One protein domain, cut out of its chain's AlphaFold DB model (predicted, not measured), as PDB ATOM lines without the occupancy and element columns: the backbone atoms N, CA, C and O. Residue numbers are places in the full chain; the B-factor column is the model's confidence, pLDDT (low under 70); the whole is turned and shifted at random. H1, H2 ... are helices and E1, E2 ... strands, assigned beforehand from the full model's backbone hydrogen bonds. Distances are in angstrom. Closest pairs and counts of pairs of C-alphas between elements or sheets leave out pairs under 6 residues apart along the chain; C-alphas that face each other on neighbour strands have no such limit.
ATOM      1  N   ASN A   9     172.126 154.431 147.416       84.69
ATOM      2  CA  ASN A   9     172.211 155.092 146.119       84.69
ATOM      3  C   ASN A   9     172.948 154.201 145.115       84.69
ATOM      4  O   ASN A   9     174.015 153.649 145.394       84.69
ATOM      5  N   PHE A  10     172.396 154.105 143.912       85.88
ATOM      6  CA  PHE A  10     172.988 153.366 142.811       85.88
ATOM      7  C   PHE A  10     172.974 154.198 141.541       85.88
ATOM      8  O   PHE A  10     172.072 154.995 141.286       85.88
ATOM      9  N   PHE A  11     173.951 153.918 140.696       90.19
ATOM     10  CA  PHE A  11     173.983 154.396 139.335       90.19
ATOM     11  C   PHE A  11     173.450 153.300 138.420       90.19
ATOM     12  O   PHE A  11     173.989 152.192 138.366       90.19
ATOM     13  N   LEU A  12     172.388 153.606 137.691       89.44
ATOM     14  CA  LEU A  12     171.718 152.708 136.771       89.44
ATOM     15  C   LEU A  12     172.061 153.084 135.331       89.44
ATOM     16  O   LEU A  12     172.090 154.253 134.941       89.44
ATOM     17  N   LYS A  13     172.297 152.049 134.537       90.94
ATOM     18  CA  LYS A  13     172.442 152.126 133.094       90.94
ATOM     19  C   LYS A  13     171.569 151.055 132.455       90.94
ATOM     20  O   LYS A  13     171.639 149.885 132.833       90.94
ATOM     21  N   PHE A  14     170.772 151.453 131.474       90.81
ATOM     22  CA  PHE A  14     169.776 150.604 130.828       90.81
ATOM     23  C   PHE A  14     169.884 150.769 129.318       90.81
ATOM     24  O   PHE A  14     169.921 151.893 128.839       90.81
ATOM     25  N   TYR A  15     170.024 149.684 128.559       92.88
ATOM     26  CA  TYR A  15     170.358 149.816 127.144       92.88
ATOM     27  C   TYR A  15     170.026 148.591 126.302       92.88
ATOM     28  O   TYR A  15     170.023 147.470 126.793       92.88
ATOM     29  N   VAL A  16     169.796 148.814 125.011       93.44
ATOM     30  CA  VAL A  16     169.584 147.767 124.004       93.44
ATOM     31  C   VAL A  16     170.837 147.567 123.154       93.44
ATOM     32  O   VAL A  16     171.454 148.542 122.713       93.44
ATOM     33  N   VAL A  17     171.185 146.302 122.922       93.06
ATOM     34  CA  VAL A  17     172.236 145.824 122.010       93.06
ATOM     35  C   VAL A  17     171.658 144.788 121.045       93.06
ATOM     36  O   VAL A  17     170.691 144.107 121.388       93.06
ATOM     37  N   GLY A  18     172.256 144.636 119.862       88.12
ATOM     38  CA  GLY A  18     171.864 143.571 118.927       88.12
ATOM     39  C   GLY A  18     172.311 142.181 119.394       88.12
ATOM     40  O   GLY A  18     171.550 141.222 119.335       88.12
ATOM     41  N   GLU A  19     173.518 142.075 119.957       88.50
ATOM     42  CA  GLU A  19     174.100 140.810 120.425       88.50
ATOM     43  C   GLU A  19     174.337 140.817 121.940       88.50
ATOM     44  O   GLU A  19     174.840 141.794 122.496       88.50
ATOM     45  N   ASN A  20     174.051 139.707 122.634       86.50
ATOM     46  CA  ASN A  20     174.158 139.640 124.101       86.50
ATOM     47  C   ASN A  20     175.579 139.904 124.627       86.50
ATOM     48  O   ASN A  20     175.739 140.347 125.759       86.50
ATOM     49  N   ASN A  21     176.619 139.656 123.830       85.44
ATOM     50  CA  ASN A  21     178.006 139.901 124.240       85.44
ATOM     51  C   ASN A  21     178.459 141.347 123.979       85.44
ATOM     52  O   ASN A  21     179.506 141.757 124.482       85.44
ATOM     53  N   SER A  22     177.671 142.146 123.249       85.62
ATOM     54  CA  SER A  22     178.019 143.535 122.949       85.62
ATOM     55  C   SER A  22     177.943 144.417 124.200       85.62
ATOM     56  O   SER A  22     177.107 144.243 125.102       85.62
ATOM     57  N   SER A  23     178.869 145.373 124.255       82.06
ATOM     58  CA  SER A  23     178.920 146.437 125.262       82.06
ATOM     59  C   SER A  23     178.585 147.812 124.680       82.06
ATOM     60  O   SER A  23     178.507 148.774 125.442       82.06
ATOM     61  N   TYR A  24     178.365 147.908 123.365       90.00
ATOM     62  CA  TYR A  24     178.055 149.153 122.670       90.00
ATOM     63  C   TYR A  24     176.554 149.212 122.394       90.00
ATOM     64  O   TYR A  24     176.052 148.380 121.654       90.00
ATOM     65  N   PRO A  25     175.800 150.136 123.003       92.25
ATOM     66  CA  PRO A  25     174.363 150.202 122.789       92.25
ATOM     67  C   PRO A  25     173.958 150.815 121.449       92.25
ATOM     68  O   PRO A  25     174.569 151.770 120.976       92.25
ATOM     69  N   ALA A  26     172.837 150.327 120.918       93.94
ATOM     70  CA  ALA A  26     172.099 150.895 119.787       93.94
ATOM     71  C   ALA A  26     171.019 151.908 120.229       93.94
ATOM     72  O   ALA A  26     170.154 152.305 119.451       93.94
ATOM     73  N   SER A  27     171.038 152.303 121.504       93.81
ATOM     74  CA  SER A  27     169.973 153.072 122.149       93.81
ATOM     75  C   SER A  27     170.490 154.315 122.865       93.81
ATOM     76  O   SER A  27     171.677 154.429 123.190       93.81
ATOM     77  N   GLN A  28     169.557 155.224 123.128       94.12
ATOM     78  CA  GLN A  28     169.684 156.344 124.048       94.12
ATOM     79  C   GLN A  28     168.716 156.166 125.217       94.12
ATOM     80  O   GLN A  28     167.628 155.612 125.055       94.12
ATOM     81  N   THR A  29     169.118 156.658 126.385       91.94
ATOM     82  CA  THR A  29     168.318 156.653 127.613       91.94
ATOM     83  C   THR A  29     168.020 158.088 128.002       91.94
ATOM     84  O   THR A  29     168.924 158.927 127.978       91.94
ATOM     85  N   TRP A  30     166.781 158.374 128.389       90.06
ATOM     86  CA  TRP A  30     166.439 159.678 128.946       90.06
ATOM     87  C   TRP A  30     166.960 159.787 130.381       90.06
ATOM     88  O   TRP A  30     166.577 158.999 131.248       90.06
ATOM     89  N   ASN A  31     167.835 160.758 130.656       87.81
ATOM     90  CA  ASN A  31     168.399 160.955 132.000       87.81
ATOM     91  C   ASN A  31     167.547 161.874 132.903       87.81
ATOM     92  O   ASN A  31     167.939 162.159 134.033       87.81
ATOM     93  N   GLY A  32     166.395 162.349 132.413       83.88
ATOM     94  CA  GLY A  32     165.547 163.341 133.083       83.88
ATOM     95  C   GLY A  32     165.668 164.757 132.515       83.88
ATOM     96  O   GLY A  32     164.836 165.597 132.842       83.88
ATOM     97  N   LYS A  33     166.668 165.015 131.665       86.69
ATOM     98  CA  LYS A  33     166.909 166.313 131.021       86.69
ATOM     99  C   LYS A  33     167.119 166.199 129.512       86.69
ATOM    100  O   LYS A  33     166.653 167.056 128.774       86.69
ATOM    101  N   GLU A  34     167.860 165.189 129.068       90.69
ATOM    102  CA  GLU A  34     168.204 164.978 127.663       90.69
ATOM    103  C   GLU A  34     168.394 163.484 127.346       90.69
ATOM    104  O   GLU A  34     168.582 162.644 128.237       90.69
ATOM    105  N   TRP A  35     168.374 163.147 126.055       92.06
ATOM    106  CA  TRP A  35     168.718 161.810 125.578       92.06
ATOM    107  C   TRP A  35     170.227 161.627 125.560       92.06
ATOM    108  O   TRP A  35     170.927 162.207 124.733       92.06
ATOM    109  N   VAL A  36     170.731 160.753 126.425       92.56
ATOM    110  CA  VAL A  36     172.158 160.433 126.474       92.56
ATOM    111  C   VAL A  36     172.429 159.062 125.880       92.56
ATOM    112  O   VAL A  36     171.581 158.167 125.911       92.56
ATOM    113  N   TYR A  37     173.636 158.879 125.342       93.31
ATOM    114  CA  TYR A  37     174.085 157.573 124.877       93.31
ATOM    115  C   TYR A  37     173.953 156.551 126.008       93.31
ATOM    116  O   TYR A  37     174.536 156.741 127.081       93.31
ATOM    117  N   SER A  38     173.223 155.452 125.784       92.31
ATOM    118  CA  SER A  38     172.887 154.518 126.866       92.31
ATOM    119  C   SER A  38     174.095 153.769 127.431       92.31
ATOM    120  O   SER A  38     173.935 152.941 128.320       92.31
ATOM    121  N   ASN A  39     175.321 154.018 126.940       89.69
ATOM    122  CA  ASN A  39     176.542 153.439 127.500       89.69
ATOM    123  C   ASN A  39     176.954 154.099 128.834       89.69
ATOM    124  O   ASN A  39     177.888 153.626 129.485       89.69
ATOM    125  N   LEU A  40     176.260 155.156 129.255       87.81
ATOM    126  CA  LEU A  40     176.544 155.920 130.465       87.81
ATOM    127  C   LEU A  40     175.652 155.493 131.636       87.81
ATOM    128  O   LEU A  40     174.496 155.124 131.462       87.81
ATOM    129  N   TYR A  41     176.203 155.568 132.845       89.31
ATOM    130  CA  TYR A  41     175.450 155.467 134.093       89.31
ATOM    131  C   TYR A  41     174.721 156.787 134.354       89.31
ATOM    132  O   TYR A  41     175.205 157.637 135.095       89.31
ATOM    133  N   SER A  42     173.611 156.983 133.649       85.62
ATOM    134  CA  SER A  42     172.938 158.276 133.535       85.62
ATOM    135  C   SER A  42     171.743 158.457 134.467       85.62
ATOM    136  O   SER A  42     171.204 159.558 134.532       85.62
ATOM    137  N   ILE A  43     171.328 157.412 135.186       87.00
ATOM    138  CA  ILE A  43     170.184 157.464 136.097       87.00
ATOM    139  C   ILE A  43     170.673 157.181 137.515       87.00
ATOM    140  O   ILE A  43     171.168 156.092 137.796       87.00
ATOM    141  N   ASN A  44     170.488 158.138 138.420       88.06
ATOM    142  CA  ASN A  44     170.699 157.921 139.849       88.06
ATOM    143  C   ASN A  44     169.404 157.388 140.456       88.06
ATOM    144  O   ASN A  44     168.344 157.991 140.282       88.06
ATOM    145  N   ILE A  45     169.487 156.264 141.160       86.56
ATOM    146  CA  ILE A  45     168.345 155.668 141.850       86.56
ATOM    147  C   ILE A  45     168.662 155.521 143.334       86.56
ATOM    148  O   ILE A  45     169.781 155.168 143.701       86.56
ATOM    149  N   THR A  46     167.660 155.745 144.172       85.56
ATOM    150  CA  THR A  46     167.711 155.441 145.603       85.56
ATOM    151  C   THR A  46     166.692 154.343 145.863       85.56
ATOM    152  O   THR A  46     165.531 154.474 145.462       85.56
ATOM    153  N   ALA A  47     167.122 153.239 146.472       83.94
ATOM    154  CA  ALA A  47     166.207 152.157 146.820       83.94
ATOM    155  C   ALA A  47     165.228 152.599 147.925       83.94
ATOM    156  O   ALA A  47     165.569 153.408 148.787       83.94
ATOM    157  N   ASP A  48     164.008 152.062 147.920       83.00
ATOM    158  CA  ASP A  48     163.020 152.316 148.965       83.00
ATOM    159  C   ASP A  48     163.416 151.666 150.309       83.00
ATOM    160  O   ASP A  48     164.458 151.013 150.447       83.00
ATOM    161  N   ARG A  49     162.562 151.817 151.331       82.50
ATOM    162  CA  ARG A  49     162.795 151.259 152.677       82.50
ATOM    163  C   ARG A  49     162.959 149.731 152.714       82.50
ATOM    164  O   ARG A  49     163.390 149.202 153.732       82.50
ATOM    165  N   TYR A  50     162.586 149.033 151.643       82.81
ATOM    166  CA  TYR A  50     162.674 147.584 151.491       82.81
ATOM    167  C   TYR A  50     163.773 147.157 150.508       82.81
ATOM    168  O   TYR A  50     163.883 145.968 150.207       82.81
ATOM    169  N   GLY A  51     164.573 148.098 149.996       78.00
ATOM    170  CA  GLY A  51     165.594 147.804 148.996       78.00
ATOM    171  C   GLY A  51     165.034 147.623 147.579       78.00
ATOM    172  O   GLY A  51     165.708 147.046 146.728       78.00
ATOM    173  N   ASN A  52     163.809 148.076 147.298       81.88
ATOM    174  CA  ASN A  52     163.198 147.973 145.973       81.88
ATOM    175  C   ASN A  52     163.278 149.298 145.206       81.88
ATOM    176  O   ASN A  52     163.380 150.377 145.782       81.88
ATOM    177  N   TYR A  53     163.199 149.222 143.879       82.38
ATOM    178  CA  TYR A  53     163.067 150.382 143.000       82.38
ATOM    179  C   TYR A  53     162.145 150.027 141.833       82.38
ATOM    180  O   TYR A  53     162.319 148.983 141.200       82.38
ATOM    181  N   PHE A  54     161.180 150.900 141.546       82.62
ATOM    182  CA  PHE A  54     160.259 150.763 140.423       82.62
ATOM    183  C   PHE A  54     160.003 152.133 139.791       82.62
ATOM    184  O   PHE A  54     159.557 153.058 140.466       82.62
ATOM    185  N   ARG A  55     160.297 152.264 138.494       80.69
ATOM    186  CA  ARG A  55     159.995 153.449 137.684       80.69
ATOM    187  C   ARG A  55     160.026 153.079 136.203       80.69
ATOM    188  O   ARG A  55     160.786 152.195 135.808       80.69
ATOM    189  N   TRP A  56     159.265 153.801 135.389       80.50
ATOM    190  CA  TRP A  56     159.422 153.795 133.937       80.50
ATOM    191  C   TRP A  56     160.731 154.474 133.526       80.50
ATOM    192  O   TRP A  56     161.083 155.532 134.051       80.50
ATOM    193  N   ILE A  57     161.456 153.854 132.593       85.56
ATOM    194  CA  ILE A  57     162.709 154.377 132.039       85.56
ATOM    195  C   ILE A  57     162.531 154.498 130.524       85.56
ATOM    196  O   ILE A  57     162.497 153.466 129.849       85.56
ATOM    197  N   PRO A  58     162.414 155.724 129.985       87.06
ATOM    198  CA  PRO A  58     162.315 155.935 128.549       87.06
ATOM    199  C   PRO A  58     163.619 155.542 127.857       87.06
ATOM    200  O   PRO A  58     164.713 155.986 128.229       87.06
ATOM    201  N   LEU A  59     163.489 154.709 126.831       88.81
ATOM    202  CA  LEU A  59     164.590 154.234 126.010       88.81
ATOM    203  C   LEU A  59     164.174 154.328 124.545       88.81
ATOM    204  O   LEU A  59     163.097 153.858 124.186       88.81
ATOM    205  N   ARG A  60     165.045 154.873 123.694       88.81
ATOM    206  CA  ARG A  60     164.826 154.893 122.243       88.81
ATOM    207  C   ARG A  60     166.009 154.310 121.494       88.81
ATOM    208  O   ARG A  60     167.151 154.419 121.942       88.81
ATOM    209  N   LEU A  61     165.746 153.695 120.348       90.56
ATOM    210  CA  LEU A  61     166.792 153.309 119.404       90.56
ATOM    211  C   LEU A  61     167.261 154.552 118.643       90.56
ATOM    212  O   LEU A  61     166.456 155.427 118.334       90.56
ATOM    213  N   ASN A  62     168.555 154.639 118.341       89.81
ATOM    214  CA  ASN A  62     169.096 155.724 117.528       89.81
ATOM    215  C   ASN A  62     169.672 155.148 116.233       89.81
ATOM    216  O   ASN A  62     170.681 154.439 116.256       89.81
ATOM    217  N   ARG A  63     169.020 155.478 115.111       88.56
ATOM    218  CA  ARG A  63     169.358 154.949 113.785       88.56
ATOM    219  C   ARG A  63     170.729 155.392 113.284       88.56
ATOM    220  O   ARG A  63     171.293 154.719 112.432       88.56
ATOM    221  N   GLU A  64     171.308 156.459 113.835       89.44
ATOM    222  CA  GLU A  64     172.638 156.935 113.443       89.44
ATOM    223  C   GLU A  64     173.786 156.160 114.082       89.44
ATOM    224  O   GLU A  64     174.925 156.225 113.613       89.44
ATOM    225  N   TYR A  65     173.518 155.389 115.134       92.88
ATOM    226  CA  TYR A  65     174.562 154.603 115.771       92.88
ATOM    227  C   TYR A  65     174.976 153.426 114.902       92.88
ATOM    228  O   TYR A  65     174.153 152.658 114.407       92.88
ATOM    229  N   GLN A  66     176.291 153.242 114.775       89.94
ATOM    230  CA  GLN A  66     176.857 152.120 114.028       89.94
ATOM    231  C   GLN A  66     176.350 150.771 114.546       89.94
ATOM    232  O   GLN A  66     176.114 149.876 113.742       89.94
ATOM    233  N   GLU A  67     176.145 150.637 115.861       90.38
ATOM    234  CA  GLU A  67     175.585 149.414 116.448       90.38
ATOM    235  C   GLU A  67     174.166 149.136 115.938       90.38
ATOM    236  O   GLU A  67     173.836 147.990 115.643       90.38
ATOM    237  N   TYR A  68     173.337 150.178 115.793       92.06
ATOM    238  CA  TYR A  68     171.988 150.025 115.255       92.06
ATOM    239  C   TYR A  68     172.045 149.521 113.809       92.06
ATOM    240  O   TYR A  68     171.486 148.469 113.510       92.06
ATOM    241  N   LYS A  69     172.791 150.218 112.940       90.19
ATOM    242  CA  LYS A  69     172.909 149.875 111.509       90.19
ATOM    243  C   LYS A  69     173.475 148.466 111.290       90.19
ATOM    244  O   LYS A  69     173.059 147.759 110.380       90.19
ATOM    245  N   LYS A  70     174.431 148.036 112.123       88.50
ATOM    246  CA  LYS A  70     175.100 146.731 111.977       88.50
ATOM    247  C   LYS A  70     174.328 145.564 112.585       88.50
ATOM    248  O   LYS A  70     174.345 144.480 112.011       88.50
ATOM    249  N   HIS A  71     173.712 145.762 113.751       88.50
ATOM    250  CA  HIS A  71     173.224 144.655 114.579       88.50
ATOM    251  C   HIS A  71     171.742 144.774 114.975       88.50
ATOM    252  O   HIS A  71     171.243 143.872 115.648       88.50
ATOM    253  N   VAL A  72     171.019 145.831 114.580       88.38
ATOM    254  CA  VAL A  72     169.590 146.019 114.915       88.38
ATOM    255  C   VAL A  72     168.702 146.248 113.688       88.38
ATOM    256  O   VAL A  72     167.666 145.604 113.604       88.38
ATOM    257  N   GLU A  73     169.094 147.108 112.741       86.69
ATOM    258  CA  GLU A  73     168.234 147.667 111.674       86.69
ATOM    259  C   GLU A  73     167.449 146.638 110.839       86.69
ATOM    260  O   GLU A  73     166.346 146.941 110.405       86.69
ATOM    261  N   TYR A  74     167.963 145.414 110.688       85.31
ATOM    262  CA  TYR A  74     167.307 144.323 109.949       85.31
ATOM    263  C   TYR A  74     167.208 143.012 110.749       85.31
ATOM    264  O   TYR A  74     166.983 141.940 110.183       85.31
ATOM    265  N   ASN A  75     167.417 143.069 112.068       85.62
ATOM    266  CA  ASN A  75     167.398 141.898 112.944       85.62
ATOM    267  C   ASN A  75     166.041 141.727 113.643       85.62
ATOM    268  O   ASN A  75     165.375 142.688 114.010       85.62
ATOM    269  N   GLN A  76     165.655 140.473 113.890       87.00
ATOM    270  CA  GLN A  76     164.373 140.115 114.521       87.00
ATOM    271  C   GLN A  76     164.346 140.296 116.049       87.00
ATOM    272  O   GLN A  76     163.283 140.375 116.666       87.00
ATOM    273  N   SER A  77     165.513 140.303 116.689       89.12
ATOM    274  CA  SER A  77     165.643 140.321 118.141       89.12
ATOM    275  C   SER A  77     166.945 140.981 118.575       89.12
ATOM    276  O   SER A  77     167.870 141.168 117.786       89.12
ATOM    277  N   GLY A  78     166.998 141.338 119.850       91.50
ATOM    278  CA  GLY A  78     168.176 141.876 120.508       91.50
ATOM    279  C   GLY A  78     168.134 141.577 121.997       91.50
ATOM    280  O   GLY A  78     167.355 140.745 122.470       91.50
ATOM    281  N   PHE A  79     168.965 142.276 122.759       93.12
ATOM    282  CA  PHE A  79     169.030 142.121 124.206       93.12
ATOM    283  C   PHE A  79     168.881 143.473 124.880       93.12
ATOM    284  O   PHE A  79     169.583 144.429 124.553       93.12
ATOM    285  N   ILE A  80     167.992 143.528 125.865       92.50
ATOM    286  CA  ILE A  80     167.932 144.631 126.813       92.50
ATOM    287  C   ILE A  80     168.822 144.290 128.000       92.50
ATOM    288  O   ILE A  80     168.744 143.195 128.564       92.50
ATOM    289  N   LYS A  81     169.710 145.210 128.351       91.56
ATOM    290  CA  LYS A  81     170.707 145.058 129.403       91.56
ATOM    291  C   LYS A  81     170.484 146.089 130.488       91.56
ATOM    292  O   LYS A  81     170.270 147.269 130.213       91.56
ATOM    293  N   VAL A  82     170.594 145.629 131.726       90.38
ATOM    294  CA  VAL A  82     170.491 146.458 132.922       90.38
ATOM    295  C   VAL A  82     171.772 146.297 133.715       90.38
ATOM    296  O   VAL A  82     172.122 145.186 134.107       90.38
ATOM    297  N   LYS A  83     172.467 147.409 133.949       90.75
ATOM    298  CA  LYS A  83     173.667 147.478 134.780       90.75
ATOM    299  C   LYS A  83     173.434 148.418 135.944       90.75
ATOM    300  O   LYS A  83     173.074 149.576 135.747       90.75
ATOM    301  N   LEU A  84     173.681 147.920 137.143       88.19
ATOM    302  CA  LEU A  84     173.615 148.671 138.384       88.19
ATOM    303  C   LEU A  84     175.026 148.775 138.961       88.19
ATOM    304  O   LEU A  84     175.692 147.753 139.109       88.19
ATOM    305  N   ARG A  85     175.472 149.983 139.306       89.25
ATOM    306  CA  ARG A  85     176.749 150.231 139.981       89.25
ATOM    307  C   ARG A  85     176.507 150.910 141.323       89.25
ATOM    308  O   ARG A  85     175.875 151.962 141.373       89.25
ATOM    309  N   ARG A  86     177.035 150.322 142.389       83.44
ATOM    310  CA  ARG A  86     177.068 150.904 143.738       83.44
ATOM    311  C   ARG A  86     178.145 151.982 143.854       83.44
ATOM    312  O   ARG A  86     179.089 152.000 143.066       83.44
ATOM    313  N   GLU A  87     178.031 152.853 144.857       79.38
ATOM    314  CA  GLU A  87     179.072 153.847 145.172       79.38
ATOM    315  C   GLU A  87     180.439 153.204 145.485       79.38
ATOM    316  O   GLU A  87     181.470 153.776 145.142       79.38
ATOM    317  N   ASP A  88     180.460 151.985 146.038       80.06
ATOM    318  CA  ASP A  88     181.679 151.203 146.321       80.06
ATOM    319  C   ASP A  88     182.342 150.581 145.070       80.06
ATOM    320  O   ASP A  88     183.390 149.942 145.165       80.06
ATOM    321  N   GLY A  89     181.742 150.763 143.887       80.19
ATOM    322  CA  GLY A  89     182.228 150.227 142.619       80.19
ATOM    323  C   GLY A  89     181.732 148.819 142.275       80.19
ATOM    324  O   GLY A  89     182.038 148.338 141.184       80.19
ATOM    325  N   TYR A  90     180.940 148.163 143.131       83.19
ATOM    326  CA  TYR A  90     180.341 146.862 142.825       83.19
ATOM    327  C   TYR A  90     179.298 146.980 141.704       83.19
ATOM    328  O   TYR A  90     178.419 147.847 141.745       83.19
ATOM    329  N   ILE A  91     179.391 146.104 140.697       85.56
ATOM    330  CA  ILE A  91     178.529 146.115 139.507       85.56
ATOM    331  C   ILE A  91     177.720 144.823 139.429       85.56
ATOM    332  O   ILE A  91     178.270 143.727 139.515       85.56
ATOM    333  N   ILE A  92     176.420 144.967 139.178       85.31
ATOM    334  CA  ILE A  92     175.499 143.872 138.872       85.31
ATOM    335  C   ILE A  92     174.954 144.098 137.460       85.31
ATOM    336  O   ILE A  92     174.467 145.184 137.147       85.31
ATOM    337  N   GLU A  93     175.013 143.075 136.610       88.56
ATOM    338  CA  GLU A  93     174.439 143.084 135.260       88.56
ATOM    339  C   GLU A  93     173.408 141.964 135.117       88.56
ATOM    340  O   GLU A  93     173.607 140.850 135.598       88.56
ATOM    341  N   THR A  94     172.315 142.247 134.413       90.06
ATOM    342  CA  THR A  94     171.399 141.229 133.894       90.06
ATOM    343  C   THR A  94     170.943 141.614 132.489       90.06
ATOM    344  O   THR A  94     170.976 142.790 132.116       90.06
ATOM    345  N   SER A  95     170.532 140.629 131.696       90.38
ATOM    346  CA  SER A  95     170.015 140.852 130.352       90.38
ATOM    347  C   SER A  95     168.783 140.002 130.075       90.38
ATOM    348  O   SER A  95     168.574 138.950 130.685       90.38
ATOM    349  N   ARG A  96     167.948 140.473 129.148       92.38
ATOM    350  CA  ARG A  96     166.783 139.742 128.649       92.38
ATOM    351  C   ARG A  96     166.715 139.881 127.135       92.38
ATOM    352  O   ARG A  96     166.927 140.970 126.607       92.38
ATOM    353  N   ALA A  97     166.429 138.781 126.445       90.25
ATOM    354  CA  ALA A  97     166.140 138.836 125.020       90.25
ATOM    355  C   ALA A  97     164.836 139.615 124.789       90.25
ATOM    356  O   ALA A  97     163.870 139.455 125.538       90.25
ATOM    357  N   ILE A  98     164.832 140.454 123.761       90.12
ATOM    358  CA  ILE A  98     163.674 141.209 123.284       90.12
ATOM    359  C   ILE A  98     163.512 140.965 121.788       90.12
ATOM    360  O   ILE A  98     164.490 140.688 121.097       90.12
ATOM    361  N   TYR A  99     162.289 141.082 121.287       88.38
ATOM    362  CA  TYR A  99     161.999 141.003 119.859       88.38
ATOM    363  C   TYR A  99     161.698 142.399 119.325       88.38
ATOM    364  O   TYR A  99     161.068 143.198 120.020       88.38
ATOM    365  N   PHE A 100     162.171 142.693 118.118       88.69
ATOM    366  CA  PHE A 100     161.905 143.965 117.457       88.69
ATOM    367  C   PHE A 100     160.656 143.867 116.585       88.69
ATOM    368  O   PHE A 100     160.372 142.820 115.997       88.69
TER     369      PHE A 100
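What this domain is: This is residues 9 to 100 of the 998 residues of an uncharacterized protein of Thermoplasmatales archaeon (UniProt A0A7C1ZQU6). A long, twisted sheet of four strands, E4, E1, E6 and E7, is the main part, and a small sheet, E3, E2 and E5, packs by E2 and E5 near the last residues of E1. Short H1 sits beyond that same end of E1, and residues 47 to 58 make a long loop from E4 to E5. The printed part has 92 residues, with seven named strands and one helix in the order E1 E2 E3 E4 E5 H1 E6 E7; it is mostly strand, and both sheets are antiparallel. It is compact, with a radius of gyration of the C-alphas of 13.5 A, yet elongated, spanning 43 by 26 by 22 A.

How they stand to each other: In the larger sheet, inner strands E1, residues 9 to 17, and E6, residues 77 to 86, are antiparallel at 164 degrees, with N 13 and O 83 2.9 A apart. E7, residues 91 to 99, forms a hairpin with E6; N 84 and O 92 are 2.8 A apart. At the other edge, E4, residues 43 to 46, pairs with E1 through N 10 and O 45, 2.8 A. In the small sheet, inner strand E2, residues 27 to 30, has N 28 2.8 A from O 60 of E5, residues 59 to 61. E2 forms a hairpin with E3, residues 35 to 37, where N 29 and O 36 are 2.9 A apart. The closest C-alphas of E1 and E2 are those of Val 16 and Ser 27, 5.6 A. H1, residues 66 to 71, only grazes the larger sheet; both its O i to N i+4 pairs are within hydrogen-bond range.

Where its parts are: E1 begins at C-alpha 9 (172.211, 155.092, 146.119) and is 25.8 A long. E6 measures 30.0 A and E7 26.2 A, ending at C-alpha 99 (161.999, 141.003, 119.859).

The domain as a whole: The farthest C-alphas, of Arg 49 and Tyr 74, are 43.5 A apart. The printed part has no cut, the link E4 to E5 is long, and no printed residue is under 70 in pLDDT.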